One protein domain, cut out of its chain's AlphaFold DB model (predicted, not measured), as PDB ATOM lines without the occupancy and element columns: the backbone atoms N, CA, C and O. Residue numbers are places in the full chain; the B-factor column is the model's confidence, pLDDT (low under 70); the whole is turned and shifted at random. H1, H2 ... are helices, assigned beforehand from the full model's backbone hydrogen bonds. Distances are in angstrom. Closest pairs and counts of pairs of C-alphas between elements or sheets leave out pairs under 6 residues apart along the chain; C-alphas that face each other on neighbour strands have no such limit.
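What this domain is: This is residues 9 to 159 of the 198 residues of an uncharacterized protein of Candidatus Brocadia sp. AMX2 (UniProt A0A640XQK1). A small helical body bears one long arm: residues 9 to 39, with H1 at the tip, stick out and make much of the length. In the body, H4 has the four-residue H3 packed on its first part and H6 on its last; H2 is near H3, H5 near H6, and H7 packs on H6, with residues 154 to 159 sticking out. The printed part has 151 residues with seven named helices, H1 to H7 in order, and no named strand: the class is all helix. It is extended, with a radius of gyration of the C-alphas of 28.3 A and spans of 112 by 30 by 26 A.

How they stand to each other: Start at H1, residues 9 to 19, which touches no helix. Past the long link, H2, residues 54 to 68, is close to but not clearly touching H3, residues 72 to 75: the closest C-alphas, Ala 65 and Cys 72, are 7.6 A apart. H3 touches H4, residues 85 to 100, at C-alphas 75 and 87, 3.7 A apart, with residues 85 to 90 of H4 alone. Residues 95 to 100 of H4 alone touch H6, residues 135 to 138; the closest C-alphas, Ala 99 and Asn 136, are 4.9 A apart. H5, residues 118 to 131, is close to but not clearly touching H6, with closest C-alphas 128 and 135 6.9 A apart. H6 touches H7, residues 147 to 158, by its residues 147 to 152 alone, closest at C-alphas 138 and 149, 3.8 A apart. H2, H4, H5 and H7 have every O i to N i+4 pair within hydrogen-bond range; H1 has 0 of 7, and 0 of 8 O i to N i+3 pairs; H3 and H6 are too short for an i+4 pair.

Where its parts are: Find C-alpha 9 at (256.558, 255.347, 250.844), where H1 begins its 17.0 A. H2 spans 21.4 A, H4 23.1 A from C-alpha 85 at (256.763, 282.705, 178.338), H5 19.5 A, and H7 16.4 A to C-alpha 158 at (242.807, 308.090, 152.395).

The domain as a whole: The C-alphas of Tyr 9 and Thr 158, the two farthest apart, are 112.5 A apart. The printed part has no cut; the links H1 to H2 and H4 to H5 are long. Look for pLDDT under 70 at residues 9 to 47, 130 to 131 and 154 to 159.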
ATOM      1  N   TYR A   9     256.654 256.058 252.133       48.22
ATOM      2  CA  TYR A   9     256.558 255.347 250.844       48.22
ATOM      3  C   TYR A   9     255.528 255.952 249.879       48.22
ATOM      4  O   TYR A   9     255.651 255.764 248.674       48.22
ATOM      5  N   LEU A  10     254.555 256.728 250.374       47.97
ATOM      6  CA  LEU A  10     253.545 257.375 249.522       47.97
ATOM      7  C   LEU A  10     254.058 258.650 248.826       47.97
ATOM      8  O   LEU A  10     253.463 259.094 247.853       47.97
ATOM      9  N   LYS A  11     255.149 259.257 249.320       47.59
ATOM     10  CA  LYS A  11     255.737 260.475 248.729       47.59
ATOM     11  C   LYS A  11     256.816 260.185 247.681       47.59
ATOM     12  O   LYS A  11     257.040 261.020 246.816       47.59
ATOM     13  N   PHE A  12     257.438 259.005 247.719       47.53
ATOM     14  CA  PHE A  12     258.433 258.598 246.720       47.53
ATOM     15  C   PHE A  12     257.814 257.992 245.449       47.53
ATOM     16  O   PHE A  12     258.406 258.105 244.380       47.53
ATOM     17  N   SER A  13     256.610 257.413 245.517       48.41
ATOM     18  CA  SER A  13     255.925 256.859 244.337       48.41
ATOM     19  C   SER A  13     255.260 257.915 243.446       48.41
ATOM     20  O   SER A  13     255.095 257.681 242.253       48.41
ATOM     21  N   VAL A  14     254.924 259.095 243.982       49.16
ATOM     22  CA  VAL A  14     254.296 260.183 243.206       49.16
ATOM     23  C   VAL A  14     255.323 260.976 242.384       49.16
ATOM     24  O   VAL A  14     254.997 261.457 241.305       49.16
ATOM     25  N   PHE A  15     256.586 261.053 242.820       47.00
ATOM     26  CA  PHE A  15     257.629 261.780 242.079       47.00
ATOM     27  C   PHE A  15     258.243 260.990 240.913       47.00
ATOM     28  O   PHE A  15     258.687 261.597 239.943       47.00
ATOM     29  N   ILE A  16     258.224 259.653 240.950       49.44
ATOM     30  CA  ILE A  16     258.750 258.826 239.846       49.44
ATOM     31  C   ILE A  16     257.723 258.693 238.706       49.44
ATOM     32  O   ILE A  16     258.103 258.602 237.542       49.44
ATOM     33  N   LEU A  17     256.422 258.793 239.002       45.06
ATOM     34  CA  LEU A  17     255.364 258.780 237.982       45.06
ATOM     35  C   LEU A  17     255.183 260.117 237.244       45.06
ATOM     36  O   LEU A  17     254.612 260.120 236.157       45.06
ATOM     37  N   TRP A  18     255.700 261.234 237.770       41.88
ATOM     38  CA  TRP A  18     255.623 262.530 237.081       41.88
ATOM     39  C   TRP A  18     256.847 262.828 236.190       41.88
ATOM     40  O   TRP A  18     256.749 263.632 235.270       41.88
ATOM     41  N   GLY A  19     257.976 262.138 236.401       41.88
ATOM     42  CA  GLY A  19     259.208 262.309 235.613       41.88
ATOM     43  C   GLY A  19     259.341 261.421 234.366       41.88
ATOM     44  O   GLY A  19     260.151 261.727 233.500       41.88
ATOM     45  N   MET A  20     258.547 260.350 234.232       40.88
ATOM     46  CA  MET A  20     258.583 259.445 233.062       40.88
ATOM     47  C   MET A  20     257.452 259.665 232.043       40.88
ATOM     48  O   MET A  20     257.414 258.982 231.028       40.88
ATOM     49  N   MET A  21     256.567 260.644 232.259       40.88
ATOM     50  CA  MET A  21     255.568 261.084 231.265       40.88
ATOM     51  C   MET A  21     256.062 262.255 230.394       40.88
ATOM     52  O   MET A  21     255.292 262.800 229.613       40.88
ATOM     53  N   SER A  22     257.334 262.655 230.523       46.59
ATOM     54  CA  SER A  22     257.909 263.791 229.782       46.59
ATOM     55  C   SER A  22     258.924 263.398 228.702       46.59
ATOM     56  O   SER A  22     259.405 264.278 227.998       46.59
ATOM     57  N   LEU A  23     259.278 262.117 228.565       42.75
ATOM     58  CA  LEU A  23     260.331 261.655 227.652       42.75
ATOM     59  C   LEU A  23     260.041 260.221 227.193       42.75
ATOM     60  O   LEU A  23     260.725 259.297 227.611       42.75
ATOM     61  N   CYS A  24     258.972 260.030 226.423       38.53
ATOM     62  CA  CYS A  24     258.734 258.862 225.565       38.53
ATOM     63  C   CYS A  24     257.427 259.111 224.805       38.53
ATOM     64  O   CYS A  24     256.356 258.915 225.370       38.53
ATOM     65  N   SER A  25     257.568 259.616 223.574       39.22
ATOM     66  CA  SER A  25     256.633 259.590 222.429       39.22
ATOM     67  C   SER A  25     256.692 260.889 221.609       39.22
ATOM     68  O   SER A  25     255.682 261.378 221.117       39.22
ATOM     69  N   GLU A  26     257.909 261.406 221.409       40.31
ATOM     70  CA  GLU A  26     258.276 262.241 220.254       40.31
ATOM     71  C   GLU A  26     258.269 261.445 218.929       40.31
ATOM     72  O   GLU A  26     258.450 262.023 217.868       40.31
ATOM     73  N   ASP A  27     257.958 260.145 218.957       40.62
ATOM     74  CA  ASP A  27     257.831 259.287 217.778       40.62
ATOM     75  C   ASP A  27     256.462 258.592 217.743       40.62
ATOM     76  O   ASP A  27     256.320 257.393 217.980       40.62
ATOM     77  N   LEU A  28     255.418 259.358 217.435       37.59
ATOM     78  CA  LEU A  28     254.279 258.827 216.686       37.59
ATOM     79  C   LEU A  28     253.806 259.892 215.698       37.59
ATOM     80  O   LEU A  28     252.806 260.578 215.880       37.59
ATOM     81  N   ALA A  29     254.630 260.048 214.667       34.22
ATOM     82  CA  ALA A  29     254.187 259.973 213.285       34.22
ATOM     83  C   ALA A  29     252.735 260.423 213.032       34.22
ATOM     84  O   ALA A  29     251.784 259.654 213.137       34.22
ATOM     85  N   MET A  30     252.628 261.668 212.572       37.22
ATOM     86  CA  MET A  30     251.989 261.962 211.289       37.22
ATOM     87  C   MET A  30     250.652 261.256 211.017       37.22
ATOM     88  O   MET A  30     250.552 260.414 210.130       37.22
ATOM     89  N   ALA A  31     249.591 261.660 211.699       35.84
ATOM     90  CA  ALA A  31     248.235 261.406 211.223       35.84
ATOM     91  C   ALA A  31     247.294 262.444 211.828       35.84
ATOM     92  O   ALA A  31     246.590 262.141 212.777       35.84
ATOM     93  N   ASN A  32     247.407 263.688 211.358       34.94
ATOM     94  CA  ASN A  32     246.381 264.750 211.347       34.94
ATOM     95  C   ASN A  32     247.051 266.106 211.071       34.94
ATOM     96  O   ASN A  32     246.746 267.114 211.699       34.94
ATOM     97  N   ALA A  33     247.980 266.139 210.108       35.12
ATOM     98  CA  ALA A  33     248.144 267.367 209.354       35.12
ATOM     99  C   ALA A  33     246.851 267.490 208.554       35.12
ATOM    100  O   ALA A  33     246.616 266.691 207.645       35.12
ATOM    101  N   GLU A  34     245.986 268.419 208.967       32.84
ATOM    102  CA  GLU A  34     244.965 268.981 208.099       32.84
ATOM    103  C   GLU A  34     245.564 269.054 206.696       32.84
ATOM    104  O   GLU A  34     246.567 269.738 206.463       32.84
ATOM    105  N   GLN A  35     244.970 268.315 205.759       35.75
ATOM    106  CA  GLN A  35     245.009 268.718 204.369       35.75
ATOM    107  C   GLN A  35     244.308 270.076 204.334       35.75
ATOM    108  O   GLN A  35     243.127 270.183 204.022       35.75
ATOM    109  N   ALA A  36     245.044 271.122 204.708       33.16
ATOM    110  CA  ALA A  36     244.820 272.437 204.179       33.16
ATOM    111  C   ALA A  36     244.969 272.237 202.675       33.16
ATOM    112  O   ALA A  36     246.085 272.187 202.148       33.16
ATOM    113  N   GLU A  37     243.837 272.009 201.999       38.56
ATOM    114  CA  GLU A  37     243.712 272.301 200.586       38.56
ATOM    115  C   GLU A  37     244.402 273.647 200.418       38.56
ATOM    116  O   GLU A  37     243.939 274.674 200.927       38.56
ATOM    117  N   LYS A  38     245.577 273.628 199.785       36.34
ATOM    118  CA  LYS A  38     246.193 274.834 199.267       36.34
ATOM    119  C   LYS A  38     245.218 275.322 198.207       36.34
ATOM    120  O   LYS A  38     245.355 274.992 197.032       36.34
ATOM    121  N   GLY A  39     244.197 276.061 198.643       43.81
ATOM    122  CA  GLY A  39     243.390 276.875 197.759       43.81
ATOM    123  C   GLY A  39     244.365 277.666 196.892       43.81
ATOM    124  O   GLY A  39     245.434 278.046 197.395       43.81
ATOM    125  N   PRO A  40     244.064 277.845 195.595       46.56
ATOM    126  CA  PRO A  40     244.991 278.490 194.680       46.56
ATOM    127  C   PRO A  40     245.501 279.780 195.332       46.56
ATOM    128  O   PRO A  40     244.692 280.496 195.942       46.56
ATOM    129  N   PRO A  41     246.823 280.042 195.291       42.00
ATOM    130  CA  PRO A  41     247.410 281.173 195.989       42.00
ATOM    131  C   PRO A  41     246.600 282.419 195.648       42.00
ATOM    132  O   PRO A  41     246.338 282.686 194.473       42.00
ATOM    133  N   SER A  42     246.153 283.148 196.677       40.72
ATOM    134  CA  SER A  42     245.392 284.382 196.501       40.72
ATOM    135  C   SER A  42     246.336 285.467 195.993       40.72
ATOM    136  O   SER A  42     246.720 286.390 196.709       40.72
ATOM    137  N   VAL A  43     246.759 285.338 194.740       41.19
ATOM    138  CA  VAL A  43     247.377 286.428 194.016       41.19
ATOM    139  C   VAL A  43     246.253 287.439 193.844       41.19
ATOM    140  O   VAL A  43     245.308 287.213 193.086       41.19
ATOM    141  N   THR A  44     246.313 288.545 194.584       38.16
ATOM    142  CA  THR A  44     245.524 289.756 194.330       38.16
ATOM    143  C   THR A  44     245.990 290.351 193.005       38.16
ATOM    144  O   THR A  44     246.639 291.387 192.914       38.16
ATOM    145  N   TYR A  45     245.687 289.625 191.936       45.03
ATOM    146  CA  TYR A  45     245.962 289.998 190.576       45.03
ATOM    147  C   TYR A  45     244.817 290.923 190.164       45.03
ATOM    148  O   TYR A  45     243.680 290.492 189.960       45.03
ATOM    149  N   SER A  46     245.105 292.219 190.064       46.88
ATOM    150  CA  SER A  46     244.236 293.163 189.363       46.88
ATOM    151  C   SER A  46     244.306 292.849 187.861       46.88
ATOM    152  O   SER A  46     244.988 293.545 187.110       46.88
ATOM    153  N   ASN A  47     243.662 291.754 187.430       65.50
ATOM    154  CA  ASN A  47     243.483 291.445 186.011       65.50
ATOM    155  C   ASN A  47     242.243 292.213 185.592       65.50
ATOM    156  O   ASN A  47     241.167 291.874 186.082       65.50
ATOM    157  N   PRO A  48     242.324 293.186 184.678       80.38
ATOM    158  CA  PRO A  48     241.106 293.751 184.116       80.38
ATOM    159  C   PRO A  48     240.301 292.714 183.308       80.38
ATOM    160  O   PRO A  48     239.130 292.962 183.024       80.38
ATOM    161  N   TYR A  49     240.895 291.563 182.959       89.62
ATOM    162  CA  TYR A  49     240.219 290.445 182.296       89.62
ATOM    163  C   TYR A  49     239.272 289.696 183.246       89.62
ATOM    164  O   TYR A  49     238.078 289.617 182.981       89.62
ATOM    165  N   PHE A  50     239.785 289.175 184.369       91.25
ATOM    166  CA  PHE A  50     238.991 288.390 185.316       91.25
ATOM    167  C   PHE A  50     238.210 289.295 186.268       91.25
ATOM    168  O   PHE A  50     238.786 289.929 187.155       91.25
ATOM    169  N   LYS A  51     236.887 289.339 186.107       89.25
ATOM    170  CA  LYS A  51     236.002 290.265 186.837       89.25
ATOM    171  C   LYS A  51     235.141 289.536 187.866       89.25
ATOM    172  O   LYS A  51     234.960 288.327 187.771       89.25
ATOM    173  N   GLY A  52     234.595 290.282 188.825       90.56
ATOM    174  CA  GLY A  52     233.631 289.752 189.793       90.56
ATOM    175  C   GLY A  52     234.248 289.210 191.086       90.56
ATOM    176  O   GLY A  52     235.365 289.602 191.463       90.56
ATOM    177  N   THR A  53     233.492 288.351 191.770       93.50
ATOM    178  CA  THR A  53     233.852 287.657 193.018       93.50
ATOM    179  C   THR A  53     234.963 286.623 192.796       93.50
ATOM    180  O   THR A  53     235.366 286.352 191.666       93.50
ATOM    181  N   LYS A  54     235.488 286.039 193.881       90.19
ATOM    182  CA  LYS A  54     236.510 284.984 193.799       90.19
ATOM    183  C   LYS A  54     236.024 283.803 192.947       90.19
ATOM    184  O   LYS A  54     236.695 283.447 191.983       90.19
ATOM    185  N   ASP A  55     234.833 283.290 193.238       93.50
ATOM    186  CA  ASP A  55     234.254 282.131 192.547       93.50
ATOM    187  C   ASP A  55     233.994 282.425 191.063       93.50
ATOM    188  O   ASP A  55     234.245 281.591 190.191       93.50
ATOM    189  N   GLU A  56     233.555 283.647 190.737       93.75
ATOM    190  CA  GLU A  56     233.360 284.074 189.348       93.75
ATOM    191  C   GLU A  56     234.682 284.115 188.575       93.75
ATOM    192  O   GLU A  56     234.727 283.711 187.405       93.75
ATOM    193  N   ARG A  57     235.762 284.587 189.210       91.31
ATOM    194  CA  ARG A  57     237.104 284.608 188.608       91.31
ATOM    195  C   ARG A  57     237.657 283.199 188.437       91.31
ATOM    196  O   ARG A  57     238.182 282.892 187.371       91.31
ATOM    197  N   GLU A  58     237.496 282.331 189.430       91.81
ATOM    198  CA  GLU A  58     237.901 280.923 189.334       91.81
ATOM    199  C   GLU A  58     237.148 280.199 188.212       91.81
ATOM    200  O   GLU A  58     237.759 279.488 187.409       91.81
ATOM    201  N   ALA A  59     235.846 280.452 188.066       93.25
ATOM    202  CA  ALA A  59     235.060 279.915 186.961       93.25
ATOM    203  C   ALA A  59     235.553 280.423 185.594       93.25
ATOM    204  O   ALA A  59     235.607 279.647 184.637       93.25
ATOM    205  N   GLN A  60     235.931 281.702 185.481       93.25
ATOM    206  CA  GLN A  60     236.526 282.256 184.255       93.25
ATOM    207  C   GLN A  60     237.869 281.596 183.925       93.25
ATOM    208  O   GLN A  60     238.075 281.179 182.784       93.25
ATOM    209  N   ILE A  61     238.749 281.436 184.920       92.00
ATOM    210  CA  ILE A  61     240.039 280.748 184.761       92.00
ATOM    211  C   ILE A  61     239.810 279.309 184.293       92.00
ATOM    212  O   ILE A  61     240.429 278.879 183.321       92.00
ATOM    213  N   LYS A  62     238.872 278.583 184.916       93.00
ATOM    214  CA  LYS A  62     238.553 277.198 184.546       93.00
ATOM    215  C   LYS A  62     238.019 277.087 183.119       93.00
ATOM    216  O   LYS A  62     238.431 276.184 182.393       93.00
ATOM    217  N   ARG A  63     237.135 277.998 182.689       93.25
ATOM    218  CA  ARG A  63     236.636 278.033 181.301       93.25
ATOM    219  C   ARG A  63     237.765 278.273 180.302       93.25
ATOM    220  O   ARG A  63     237.851 277.554 179.312       93.25
ATOM    221  N   MET A  64     238.647 279.228 180.589       93.75
ATOM    222  CA  MET A  64     239.809 279.519 179.750       93.75
ATOM    223  C   MET A  64     240.758 278.315 179.674       93.75
ATOM    224  O   MET A  64     241.092 277.865 178.583       93.75
ATOM    225  N   ALA A  65     241.144 277.746 180.816       93.62
ATOM    226  CA  ALA A  65     242.000 276.561 180.885       93.62
ATOM    227  C   ALA A  65     241.400 275.375 180.105       93.62
ATOM    228  O   ALA A  65     242.102 274.713 179.340       93.62
ATOM    229  N   SER A  66     240.081 275.176 180.215       95.06
ATOM    230  CA  SER A  66     239.350 274.135 179.480       95.06
ATOM    231  C   SER A  66     239.356 274.367 177.968       95.06
ATOM    232  O   SER A  66     239.597 273.423 177.223       95.06
ATOM    233  N   LEU A  67     239.146 275.609 177.505       95.25
ATOM    234  CA  LEU A  67     239.211 275.965 176.080       95.25
ATOM    235  C   LEU A  67     240.564 275.581 175.464       95.25
ATOM    236  O   LEU A  67     240.637 275.118 174.327       95.25
ATOM    237  N   PHE A  68     241.640 275.762 176.226       94.75
ATOM    238  CA  PHE A  68     242.996 275.478 175.773       94.75
ATOM    239  C   PHE A  68     243.471 274.050 176.071       94.75
ATOM    240  O   PHE A  68     244.496 273.637 175.522       94.75
ATOM    241  N   GLY A  69     242.743 273.295 176.897       95.12
ATOM    242  CA  GLY A  69     243.146 271.964 177.353       95.12
ATOM    243  C   GLY A  69     244.470 271.990 178.119       95.12
ATOM    244  O   GLY A  69     245.338 271.154 177.868       95.12
ATOM    245  N   VAL A  70     244.661 272.993 178.982       94.00
ATOM    246  CA  VAL A  70     245.900 273.197 179.752       94.00
ATOM    247  C   VAL A  70     245.614 273.371 181.237       94.00
ATOM    248  O   VAL A  70     244.521 273.772 181.630       94.00
ATOM    249  N   GLU A  71     246.627 273.109 182.056       92.81
ATOM    250  CA  GLU A  71     246.608 273.364 183.496       92.81
ATOM    251  C   GLU A  71     247.363 274.657 183.846       92.81
ATOM    252  O   GLU A  71     247.980 275.299 182.992       92.81
ATOM    253  N   CYS A  72     247.324 275.059 185.119       90.75
ATOM    254  CA  CYS A  72     247.933 276.305 185.589       90.75
ATOM    255  C   CYS A  72     249.449 276.379 185.325       90.75
ATOM    256  O   CYS A  72     249.956 277.456 185.005       90.75
ATOM    257  N   ASN A  73     250.157 275.247 185.387       92.12
ATOM    258  CA  ASN A  73     251.599 275.140 185.120       92.12
ATOM    259  C   ASN A  73     251.990 275.409 183.651       92.12
ATOM    260  O   ASN A  73     253.169 275.486 183.315       92.12
ATOM    261  N   PHE A  74     251.014 275.560 182.754       93.19
ATOM    262  CA  PHE A  74     251.280 276.005 181.392       93.19
ATOM    263  C   PHE A  74     251.637 277.498 181.362       93.19
ATOM    264  O   PHE A  74     252.606 277.906 180.719       93.19
ATOM    265  N   CYS A  75     250.877 278.318 182.094       93.94
ATOM    266  CA  CYS A  75     251.086 279.766 182.175       93.94
ATOM    267  C   CYS A  75     251.985 280.179 183.346       93.94
ATOM    268  O   CYS A  75     252.521 281.287 183.339       93.94
ATOM    269  N   HIS A  76     252.144 279.317 184.346       93.25
ATOM    270  CA  HIS A  76     252.925 279.591 185.544       93.25
ATOM    271  C   HIS A  76     253.998 278.526 185.782       93.25
ATOM    272  O   HIS A  76     253.905 277.424 185.259       93.25
ATOM    273  N   ASN A  77     255.011 278.834 186.589       91.69
ATOM    274  CA  ASN A  77     255.878 277.803 187.164       91.69
ATOM    275  C   ASN A  77     255.087 276.865 188.097       91.69
ATOM    276  O   ASN A  77     253.939 277.143 188.440       91.69
ATOM    277  N   GLU A  78     255.712 275.773 188.540       89.00
ATOM    278  CA  GLU A  78     255.084 274.770 189.418       89.00
ATOM    279  C   GLU A  78     254.493 275.383 190.699       89.00
ATOM    280  O   GLU A  78     253.389 275.025 191.102       89.00
ATOM    281  N   ASP A  79     255.173 276.380 191.273       89.50
ATOM    282  CA  ASP A  79     254.718 277.092 192.476       89.50
ATOM    283  C   ASP A  79     253.627 278.146 192.213       89.50
ATOM    284  O   ASP A  79     253.152 278.796 193.146       89.50
ATOM    285  N   LEU A  80     253.230 278.354 190.954       87.62
ATOM    286  CA  LEU A  80     252.234 279.341 190.520       87.62
ATOM    287  C   LEU A  80     252.581 280.809 190.849       87.62
ATOM    288  O   LEU A  80     251.704 281.672 190.909       87.62
ATOM    289  N   THR A  81     253.862 281.115 191.042       87.25
ATOM    290  CA  THR A  81     254.363 282.435 191.462       87.25
ATOM    291  C   THR A  81     254.906 283.286 190.314       87.25
ATOM    292  O   THR A  81     254.899 284.514 190.402       87.25
ATOM    293  N   ILE A  82     255.359 282.663 189.224       89.88
ATOM    294  CA  ILE A  82     256.042 283.322 188.102       89.88
ATOM    295  C   ILE A  82     255.370 282.913 186.793       89.88
ATOM    296  O   ILE A  82     255.078 281.740 186.588       89.88
ATOM    297  N   PHE A  83     255.152 283.872 185.886       91.81
ATOM    298  CA  PHE A  83     254.661 283.569 184.541       91.81
ATOM    299  C   PHE A  83     255.753 282.951 183.669       91.81
ATOM    300  O   PHE A  83     256.855 283.498 183.560       91.81
ATOM    301  N   THR A  84     255.405 281.865 182.984       94.69
ATOM    302  CA  THR A  84     256.189 281.316 181.870       94.69
ATOM    303  C   THR A  84     256.128 282.259 180.662       94.69
ATOM    304  O   THR A  84     255.370 283.233 180.652       94.69
ATOM    305  N   GLU A  85     256.884 281.966 179.604       94.44
ATOM    306  CA  GLU A  85     256.763 282.705 178.338       94.44
ATOM    307  C   GLU A  85     255.347 282.609 177.743       94.44
ATOM    308  O   GLU A  85     254.791 283.613 177.294       94.44
ATOM    309  N   GLU A  86     254.702 281.442 177.838       92.88
ATOM    310  CA  GLU A  86     253.299 281.273 177.433       92.88
ATOM    311  C   GLU A  86     252.343 282.070 178.331       92.88
ATOM    312  O   GLU A  86     251.372 282.659 177.848       92.88
ATOM    313  N   GLY A  87     252.642 282.173 179.627       92.88
ATOM    314  CA  GLY A  87     251.909 283.027 180.558       92.88
ATOM    315  C   GLY A  87     252.020 284.515 180.221       92.88
ATOM    316  O   GLY A  87     251.013 285.228 180.218       92.88
ATOM    317  N   LYS A  88     253.223 284.986 179.870       93.12
ATOM    318  CA  LYS A  88     253.452 286.369 179.415       93.12
ATOM    319  C   LYS A  88     252.692 286.653 178.123       93.12
ATOM    320  O   LYS A  88     251.985 287.656 178.042       93.12
ATOM    321  N   LYS A  89     252.756 285.740 177.150       91.50
ATOM    322  CA  LYS A  89     251.994 285.844 175.899       91.50
ATOM    323  C   LYS A  89     250.487 285.880 176.153       91.50
ATOM    324  O   LYS A  89     249.790 286.732 175.606       91.50
ATOM    325  N   SER A  90     249.991 285.006 177.027       92.25
ATOM    326  CA  SER A  90     248.578 284.969 177.418       92.25
ATOM    327  C   SER A  90     248.138 286.286 178.058       92.25
ATOM    328  O   SER A  90     247.067 286.795 177.736       92.25
ATOM    329  N   LYS A  91     248.983 286.893 178.901       91.56
ATOM    330  CA  LYS A  91     248.714 288.199 179.515       91.56
ATOM    331  C   LYS A  91     248.567 289.315 178.477       91.56
ATOM    332  O   LYS A  91     247.651 290.126 178.597       91.56
ATOM    333  N   GLU A  92     249.417 289.354 177.453       89.25
ATOM    334  CA  GLU A  92     249.286 290.341 176.371       89.25
ATOM    335  C   GLU A  92     247.997 290.128 175.558       89.25
ATOM    336  O   GLU A  92     247.269 291.084 175.281       89.25
ATOM    337  N   MET A  93     247.628 288.874 175.278       92.25
ATOM    338  CA  MET A  93     246.353 288.555 174.615       92.25
ATOM    339  C   MET A  93     245.137 288.952 175.467       92.25
ATOM    340  O   MET A  93     244.147 289.463 174.940       92.25
ATOM    341  N   MET A  94     245.218 288.791 176.792       93.31
ATOM    342  CA  MET A  94     244.172 289.237 177.719       93.31
ATOM    343  C   MET A  94     243.975 290.755 177.681       93.31
ATOM    344  O   MET A  94     242.835 291.215 177.741       93.31
ATOM    345  N   LYS A  95     245.041 291.554 177.535       91.62
ATOM    346  CA  LYS A  95     244.895 293.011 177.367       91.62
ATOM    347  C   LYS A  95     244.112 293.358 176.101       91.62
ATOM    348  O   LYS A  95     243.236 294.220 176.143       91.62
ATOM    349  N   ALA A  96     244.402 292.676 174.991       91.62
ATOM    350  CA  ALA A  96     243.689 292.876 173.731       91.62
ATOM    351  C   ALA A  96     242.210 292.486 173.853       91.62
ATOM    352  O   ALA A  96     241.331 293.244 173.444       91.62
ATOM    353  N   SER A  97     241.934 291.350 174.494       93.88
ATOM    354  CA  SER A  97     240.577 290.920 174.831       93.88
ATOM    355  C   SER A  97     239.826 291.982 175.638       93.88
ATOM    356  O   SER A  97     238.708 292.344 175.275       93.88
ATOM    357  N   VAL A  98     240.450 292.542 176.679       93.50
ATOM    358  CA  VAL A  98     239.851 293.602 177.503       93.50
ATOM    359  C   VAL A  98     239.563 294.850 176.674       93.50
ATOM    360  O   VAL A  98     238.472 295.409 176.780       93.50
ATOM    361  N   ALA A  99     240.510 295.280 175.837       91.81
ATOM    362  CA  ALA A  99     240.353 296.458 174.985       91.81
ATOM    363  C   ALA A  99     239.212 296.308 173.964       91.81
ATOM    364  O   ALA A  99     238.525 297.279 173.644       91.81
ATOM    365  N   LEU A 100     239.005 295.090 173.462       91.00
ATOM    366  CA  LEU A 100     237.968 294.765 172.483       91.00
ATOM    367  C   LEU A 100     236.652 294.316 173.140       91.00
ATOM    368  O   LEU A 100     235.611 294.311 172.486       91.00
ATOM    369  N   GLY A 101     236.661 293.967 174.425       92.62
ATOM    370  CA  GLY A 101     235.501 293.410 175.118       92.62
ATOM    371  C   GLY A 101     235.064 292.055 174.551       92.62
ATOM    372  O   GLY A 101     233.866 291.815 174.411       92.62
ATOM    373  N   VAL A 102     236.017 291.196 174.176       92.12
ATOM    374  CA  VAL A 102     235.755 289.850 173.628       92.12
ATOM    375  C   VAL A 102     236.505 288.791 174.422       92.12
ATOM    376  O   VAL A 102     237.616 289.047 174.862       92.12
ATOM    377  N   GLU A 103     235.940 287.601 174.585       93.00
ATOM    378  CA  GLU A 103     236.598 286.483 175.277       93.00
ATOM    379  C   GLU A 103     237.559 285.713 174.348       93.00
ATOM    380  O   GLU A 103     237.541 285.888 173.126       93.00
ATOM    381  N   CYS A 104     238.410 284.841 174.908       93.50
ATOM    382  CA  CYS A 104     239.380 284.049 174.134       93.50
ATOM    383  C   CYS A 104     238.733 283.215 173.014       93.50
ATOM    384  O   CYS A 104     239.312 283.069 171.935       93.50
ATOM    385  N   ASP A 105     237.528 282.694 173.250       93.75
ATOM    386  CA  ASP A 105     236.768 281.891 172.287       93.75
ATOM    387  C   ASP A 105     236.267 282.706 171.085       93.75
ATOM    388  O   ASP A 105     235.789 282.133 170.105       93.75
ATOM    389  N   HIS A 106     236.404 284.035 171.104       92.50
ATOM    390  CA  HIS A 106     236.128 284.865 169.942       92.50
ATOM    391  C   HIS A 106     237.024 284.478 168.764       92.50
ATOM    392  O   HIS A 106     236.525 284.390 167.647       92.50
ATOM    393  N   CYS A 107     238.308 284.200 169.014       93.38
ATOM    394  CA  CYS A 107     239.267 283.779 167.986       93.38
ATOM    395  C   CYS A 107     239.669 282.306 168.121       93.38
ATOM    396  O   CYS A 107     239.933 281.651 167.115       93.38
ATOM    397  N   HIS A 108     239.733 281.769 169.340       94.94
ATOM    398  CA  HIS A 108     240.190 280.404 169.572       94.94
ATOM    399  C   HIS A 108     239.052 279.389 169.452       94.94
ATOM    400  O   HIS A 108     237.975 279.565 170.019       94.94
ATOM    401  N   ILE A 109     239.317 278.296 168.735       95.75
ATOM    402  CA  ILE A 109     238.537 277.053 168.849       95.75
ATOM    403  C   ILE A 109     239.160 276.191 169.947       95.75
ATOM    404  O   ILE A 109     238.452 275.613 170.764       95.75
ATOM    405  N   ASP A 110     240.492 276.133 169.952       94.62
ATOM    406  CA  ASP A 110     241.318 275.560 171.008       94.62
ATOM    407  C   ASP A 110     242.722 276.201 170.968       94.62
ATOM    408  O   ASP A 110     242.934 277.261 170.368       94.62
ATOM    409  N   ARG A 111     243.711 275.557 171.597       91.06
ATOM    410  CA  ARG A 111     245.107 276.023 171.632       91.06
ATOM    411  C   ARG A 111     245.784 276.121 170.265       91.06
ATOM    412  O   ARG A 111     246.658 276.965 170.086       91.06
ATOM    413  N   LYS A 112     245.451 275.237 169.324       92.12
ATOM    414  CA  LYS A 112     246.114 275.141 168.012       92.12
ATOM    415  C   LYS A 112     245.230 275.616 166.862       92.12
ATOM    416  O   LYS A 112     245.765 275.960 165.811       92.12
ATOM    417  N   ARG A 113     243.908 275.600 167.035       94.56
ATOM    418  CA  ARG A 113     242.931 275.933 165.995       94.56
ATOM    419  C   ARG A 113     242.211 277.236 166.303       94.56
ATOM    420  O   ARG A 113     241.832 277.510 167.442       94.56
ATOM    421  N   TYR A 114     241.961 277.992 165.243       94.94
ATOM    422  CA  TYR A 114     241.386 279.325 165.301       94.94
ATOM    423  C   TYR A 114     240.190 279.453 164.358       94.94
ATOM    424  O   TYR A 114     240.055 278.692 163.400       94.94
ATOM    425  N   LYS A 115     239.328 280.424 164.651       94.50
ATOM    426  CA  LYS A 115     238.229 280.865 163.787       94.50
ATOM    427  C   LYS A 115     238.756 281.799 162.686       94.50
ATOM    428  O   LYS A 115     239.910 282.220 162.700       94.50
ATOM    429  N   GLU A 116     237.899 282.131 161.725       90.25
ATOM    430  CA  GLU A 116     238.243 282.934 160.537       90.25
ATOM    431  C   GLU A 116     238.782 284.343 160.849       90.25
ATOM    432  O   GLU A 116     239.614 284.880 160.118       90.25
ATOM    433  N   ASN A 117     238.362 284.927 161.971       85.50
ATOM    434  CA  ASN A 117     238.780 286.251 162.429       85.50
ATOM    435  C   ASN A 117     240.236 286.308 162.929       85.50
ATOM    436  O   ASN A 117     240.761 287.397 163.169       85.50
ATOM    437  N   GLU A 118     240.924 285.171 163.044       88.19
ATOM    438  CA  GLU A 118     242.329 285.125 163.449       88.19
ATOM    439  C   GLU A 118     243.254 285.862 162.480       88.19
ATOM    440  O   GLU A 118     244.147 286.586 162.923       88.19
ATOM    441  N   GLN A 119     242.999 285.778 161.173       82.25
ATOM    442  CA  GLN A 119     243.837 286.463 160.187       82.25
ATOM    443  C   GLN A 119     243.776 287.982 160.354       82.25
ATOM    444  O   GLN A 119     244.785 288.677 160.215       82.25
ATOM    445  N   GLN A 120     242.591 288.506 160.673       82.50
ATOM    446  CA  GLN A 120     242.413 289.920 160.974       82.50
ATOM    447  C   GLN A 120     243.118 290.283 162.284       82.50
ATOM    448  O   GLN A 120     243.842 291.277 162.321       82.50
ATOM    449  N   ALA A 121     242.962 289.467 163.331       85.88
ATOM    450  CA  ALA A 121     243.623 289.690 164.612       85.88
ATOM    451  C   ALA A 121     245.154 289.719 164.467       85.88
ATOM    452  O   ALA A 121     245.787 290.642 164.975       85.88
ATOM    453  N   ARG A 122     245.754 288.789 163.707       83.50
ATOM    454  CA  ARG A 122     247.204 288.769 163.436       83.50
ATOM    455  C   ARG A 122     247.698 290.068 162.811       83.50
ATOM    456  O   ARG A 122     248.669 290.631 163.299       83.50
ATOM    457  N   LYS A 123     247.003 290.570 161.786       79.06
ATOM    458  CA  LYS A 123     247.353 291.844 161.136       79.06
ATOM    459  C   LYS A 123     247.250 293.027 162.098       79.06
ATOM    460  O   LYS A 123     248.049 293.952 162.017       79.06
ATOM    461  N   MET A 124     246.277 293.008 163.009       82.06
ATOM    462  CA  MET A 124     246.139 294.056 164.023       82.06
ATOM    463  C   MET A 124     247.231 293.975 165.090       82.06
ATOM    464  O   MET A 124     247.724 295.016 165.510       82.06
ATOM    465  N   PHE A 125     247.647 292.774 165.501       81.25
ATOM    466  CA  PHE A 125     248.787 292.604 166.405       81.25
ATOM    467  C   PHE A 125     250.099 293.047 165.756       81.25
ATOM    468  O   PHE A 125     250.839 293.807 166.371       81.25
ATOM    469  N   GLU A 126     250.338 292.675 164.498       75.50
ATOM    470  CA  GLU A 126     251.489 293.155 163.723       75.50
ATOM    471  C   GLU A 126     251.483 294.686 163.619       75.50
ATOM    472  O   GLU A 126     252.500 295.341 163.841       75.50
ATOM    473  N   LEU A 127     250.312 295.283 163.372       74.19
ATOM    474  CA  LEU A 127     250.168 296.735 163.382       74.19
ATOM    475  C   LEU A 127     250.450 297.328 164.770       74.19
ATOM    476  O   LEU A 127     251.102 298.359 164.858       74.19
ATOM    477  N   CYS A 128     249.999 296.701 165.857       75.62
ATOM    478  CA  CYS A 128     250.303 297.152 167.218       75.62
ATOM    479  C   CYS A 128     251.813 297.126 167.501       75.62
ATOM    480  O   CYS A 128     252.334 298.080 168.081       75.62
ATOM    481  N   GLU A 129     252.521 296.089 167.044       73.44
ATOM    482  CA  GLU A 129     253.982 295.978 167.139       73.44
ATOM    483  C   GLU A 129     254.688 297.073 166.323       73.44
ATOM    484  O   GLU A 129     255.541 297.787 166.856       73.44
ATOM    485  N   ILE A 130     254.270 297.271 165.068       68.19
ATOM    486  CA  ILE A 130     254.753 298.334 164.168       68.19
ATOM    487  C   ILE A 130     254.470 299.735 164.724       68.19
ATOM    488  O   ILE A 130     255.231 300.671 164.505       68.19
ATOM    489  N   MET A 131     253.357 299.932 165.417       68.31
ATOM    490  CA  MET A 131     252.986 301.257 165.921       68.31
ATOM    491  C   MET A 131     253.503 301.498 167.342       68.31
ATOM    492  O   MET A 131     253.504 302.641 167.811       68.31
ATOM    493  N   GLY A 132     253.947 300.443 168.033       75.06
ATOM    494  CA  GLY A 132     254.302 300.494 169.447       75.06
ATOM    495  C   GLY A 132     253.123 300.943 170.314       75.06
ATOM    496  O   GLY A 132     253.305 301.743 171.234       75.06
ATOM    497  N   THR A 133     251.910 300.495 169.982       81.75
ATOM    498  CA  THR A 133     250.663 300.865 170.671       81.75
ATOM    499  C   THR A 133     249.843 299.630 171.009       81.75
ATOM    500  O   THR A 133     249.807 298.689 170.228       81.75
ATOM    501  N   GLU A 134     249.121 299.656 172.127       88.12
ATOM    502  CA  GLU A 134     248.165 298.604 172.491       88.12
ATOM    503  C   GLU A 134     246.786 298.833 171.838       88.12
ATOM    504  O   GLU A 134     246.453 299.938 171.402       88.12
ATOM    505  N   CYS A 135     245.939 297.796 171.808       89.44
ATOM    506  CA  CYS A 135     244.631 297.838 171.148       89.44
ATOM    507  C   CYS A 135     243.726 298.968 171.671       89.44
ATOM    508  O   CYS A 135     243.016 299.595 170.887       89.44
ATOM    509  N   ASN A 136     243.778 299.268 172.974       91.69
ATOM    510  CA  ASN A 136     242.983 300.319 173.630       91.69
ATOM    511  C   ASN A 136     243.323 301.746 173.161       91.69
ATOM    512  O   ASN A 136     242.562 302.679 173.413       91.69
ATOM    513  N   PHE A 137     244.450 301.935 172.470       89.50
ATOM    514  CA  PHE A 137     244.796 303.218 171.872       89.50
ATOM    515  C   PHE A 137     243.806 303.582 170.758       89.50
ATOM    516  O   PHE A 137     243.354 304.728 170.671       89.50
ATOM    517  N   CYS A 138     243.430 302.591 169.944       87.69
ATOM    518  CA  CYS A 138     242.506 302.751 168.822       87.69
ATOM    519  C   CYS A 138     241.092 302.252 169.127       87.69
ATOM    520  O   CYS A 138     240.141 302.801 168.581       87.69
ATOM    521  N   HIS A 139     240.934 301.246 169.986       91.81
ATOM    522  CA  HIS A 139     239.655 300.594 170.260       91.81
ATOM    523  C   HIS A 139     239.042 301.021 171.595       91.81
ATOM    524  O   HIS A 139     239.727 301.166 172.605       91.81
ATOM    525  N   ALA A 140     237.718 301.155 171.590       93.31
ATOM    526  CA  ALA A 140     236.860 301.315 172.759       93.31
ATOM    527  C   ALA A 140     235.791 300.207 172.750       93.31
ATOM    528  O   ALA A 140     234.588 300.481 172.787       93.31
ATOM    529  N   GLY A 141     236.247 298.957 172.635       91.62
ATOM    530  CA  GLY A 141     235.436 297.792 172.290       91.62
ATOM    531  C   GLY A 141     235.638 297.338 170.839       91.62
ATOM    532  O   GLY A 141     236.268 298.020 170.029       91.62
ATOM    533  N   LYS A 142     235.097 296.162 170.511       86.94
ATOM    534  CA  LYS A 142     235.281 295.505 169.207       86.94
ATOM    535  C   LYS A 142     234.746 296.329 168.030       86.94
ATOM    536  O   LYS A 142     235.410 296.412 167.004       86.94
ATOM    537  N   ASP A 143     233.605 296.994 168.218       87.38
ATOM    538  CA  ASP A 143     232.879 297.686 167.142       87.38
ATOM    539  C   ASP A 143     233.048 299.211 167.190       87.38
ATOM    540  O   ASP A 143     232.460 299.932 166.384       87.38
ATOM    541  N   LYS A 144     233.821 299.731 168.151       91.62
ATOM    542  CA  LYS A 144     233.942 301.170 168.392       91.62
ATOM    543  C   LYS A 144     235.399 301.590 168.449       91.62
ATOM    544  O   LYS A 144     236.189 301.038 169.213       91.62
ATOM    545  N   LEU A 145     235.733 302.621 167.683       86.25
ATOM    546  CA  LEU A 145     237.039 303.256 167.738       86.25
ATOM    547  C   LEU A 145     237.031 304.447 168.702       86.25
ATOM    548  O   LEU A 145     236.013 305.102 168.941       86.25
ATOM    549  N   THR A 146     238.197 304.724 169.273       92.00
ATOM    550  CA  THR A 146     238.487 305.995 169.940       92.00
ATOM    551  C   THR A 146     238.625 307.102 168.884       92.00
ATOM    552  O   THR A 146     238.819 306.800 167.703       92.00
ATOM    553  N   PRO A 147     238.634 308.393 169.267       91.44
ATOM    554  CA  PRO A 147     238.957 309.467 168.326       91.44
ATOM    555  C   PRO A 147     240.294 309.248 167.598       91.44
ATOM    556  O   PRO A 147     240.393 309.498 166.402       91.44
ATOM    557  N   LYS A 148     241.306 308.698 168.291       86.00
ATOM    558  CA  LYS A 148     242.604 308.348 167.690       86.00
ATOM    559  C   LYS A 148     242.488 307.187 166.701       86.00
ATOM    560  O   LYS A 148     243.128 307.221 165.653       86.00
ATOM    561  N   GLY A 149     241.662 306.189 167.016       86.31
ATOM    562  CA  GLY A 149     241.345 305.090 166.109       86.31
ATOM    563  C   GLY A 149     240.658 305.574 164.832       86.31
ATOM    564  O   GLY A 149     241.061 305.171 163.745       86.31
ATOM    565  N   GLU A 150     239.697 306.498 164.936       84.56
ATOM    566  CA  GLU A 150     239.040 307.098 163.763       84.56
ATOM    567  C   GLU A 150     240.014 307.921 162.910       84.56
ATOM    568  O   GLU A 150     240.016 307.809 161.680       84.56
ATOM    569  N   THR A 151     240.909 308.692 163.541       80.12
ATOM    570  CA  THR A 151     241.993 309.387 162.829       80.12
ATOM    571  C   THR A 151     242.916 308.400 162.115       80.12
ATOM    572  O   THR A 151     243.230 308.598 160.943       80.12
ATOM    573  N   SER A 152     243.317 307.315 162.785       75.75
ATOM    574  CA  SER A 152     244.174 306.278 162.202       75.75
ATOM    575  C   SER A 152     243.499 305.599 161.010       75.75
ATOM    576  O   SER A 152     244.081 305.540 159.927       75.75
ATOM    577  N   LYS A 153     242.238 305.173 161.162       76.62
ATOM    578  CA  LYS A 153     241.432 304.581 160.087       76.62
ATOM    579  C   LYS A 153     241.324 305.522 158.891       76.62
ATOM    580  O   LYS A 153     241.569 305.097 157.763       76.62
ATOM    581  N   THR A 154     241.001 306.791 159.138       68.62
ATOM    582  CA  THR A 154     240.905 307.808 158.084       68.62
ATOM    583  C   THR A 154     242.234 307.940 157.354       68.62
ATOM    584  O   THR A 154     242.261 307.803 156.136       68.62
ATOM    585  N   ALA A 155     243.341 308.098 158.087       68.00
ATOM    586  CA  ALA A 155     244.670 308.219 157.499       68.00
ATOM    587  C   ALA A 155     245.044 306.998 156.645       68.00
ATOM    588  O   ALA A 155     245.574 307.168 155.546       68.00
ATOM    589  N   PHE A 156     244.749 305.780 157.114       67.25
ATOM    590  CA  PHE A 156     244.992 304.544 156.366       67.25
ATOM    591  C   PHE A 156     244.184 304.477 155.066       67.25
ATOM    592  O   PHE A 156     244.754 304.168 154.017       67.25
ATOM    593  N   VAL A 157     242.882 304.780 155.121       63.84
ATOM    594  CA  VAL A 157     241.969 304.691 153.967       63.84
ATOM    595  C   VAL A 157     242.291 305.743 152.912       63.84
ATOM    596  O   VAL A 157     242.370 305.424 151.727       63.84
ATOM    597  N   THR A 158     242.513 306.989 153.325       61.31
ATOM    598  CA  THR A 158     242.807 308.090 152.395       61.31
ATOM    599  C   THR A 158     244.252 308.082 151.917       61.31
ATOM    600  O   THR A 158     244.613 308.872 151.049       61.31
ATOM    601  N   ARG A 159     245.097 307.216 152.496       61.09
ATOM    602  CA  ARG A 159     246.558 307.288 152.385       61.09
ATOM    603  C   ARG A 159     247.096 308.669 152.760       61.09
ATOM    604  O   ARG A 159     248.202 309.005 152.352       61.09
TER     605      ARG A 159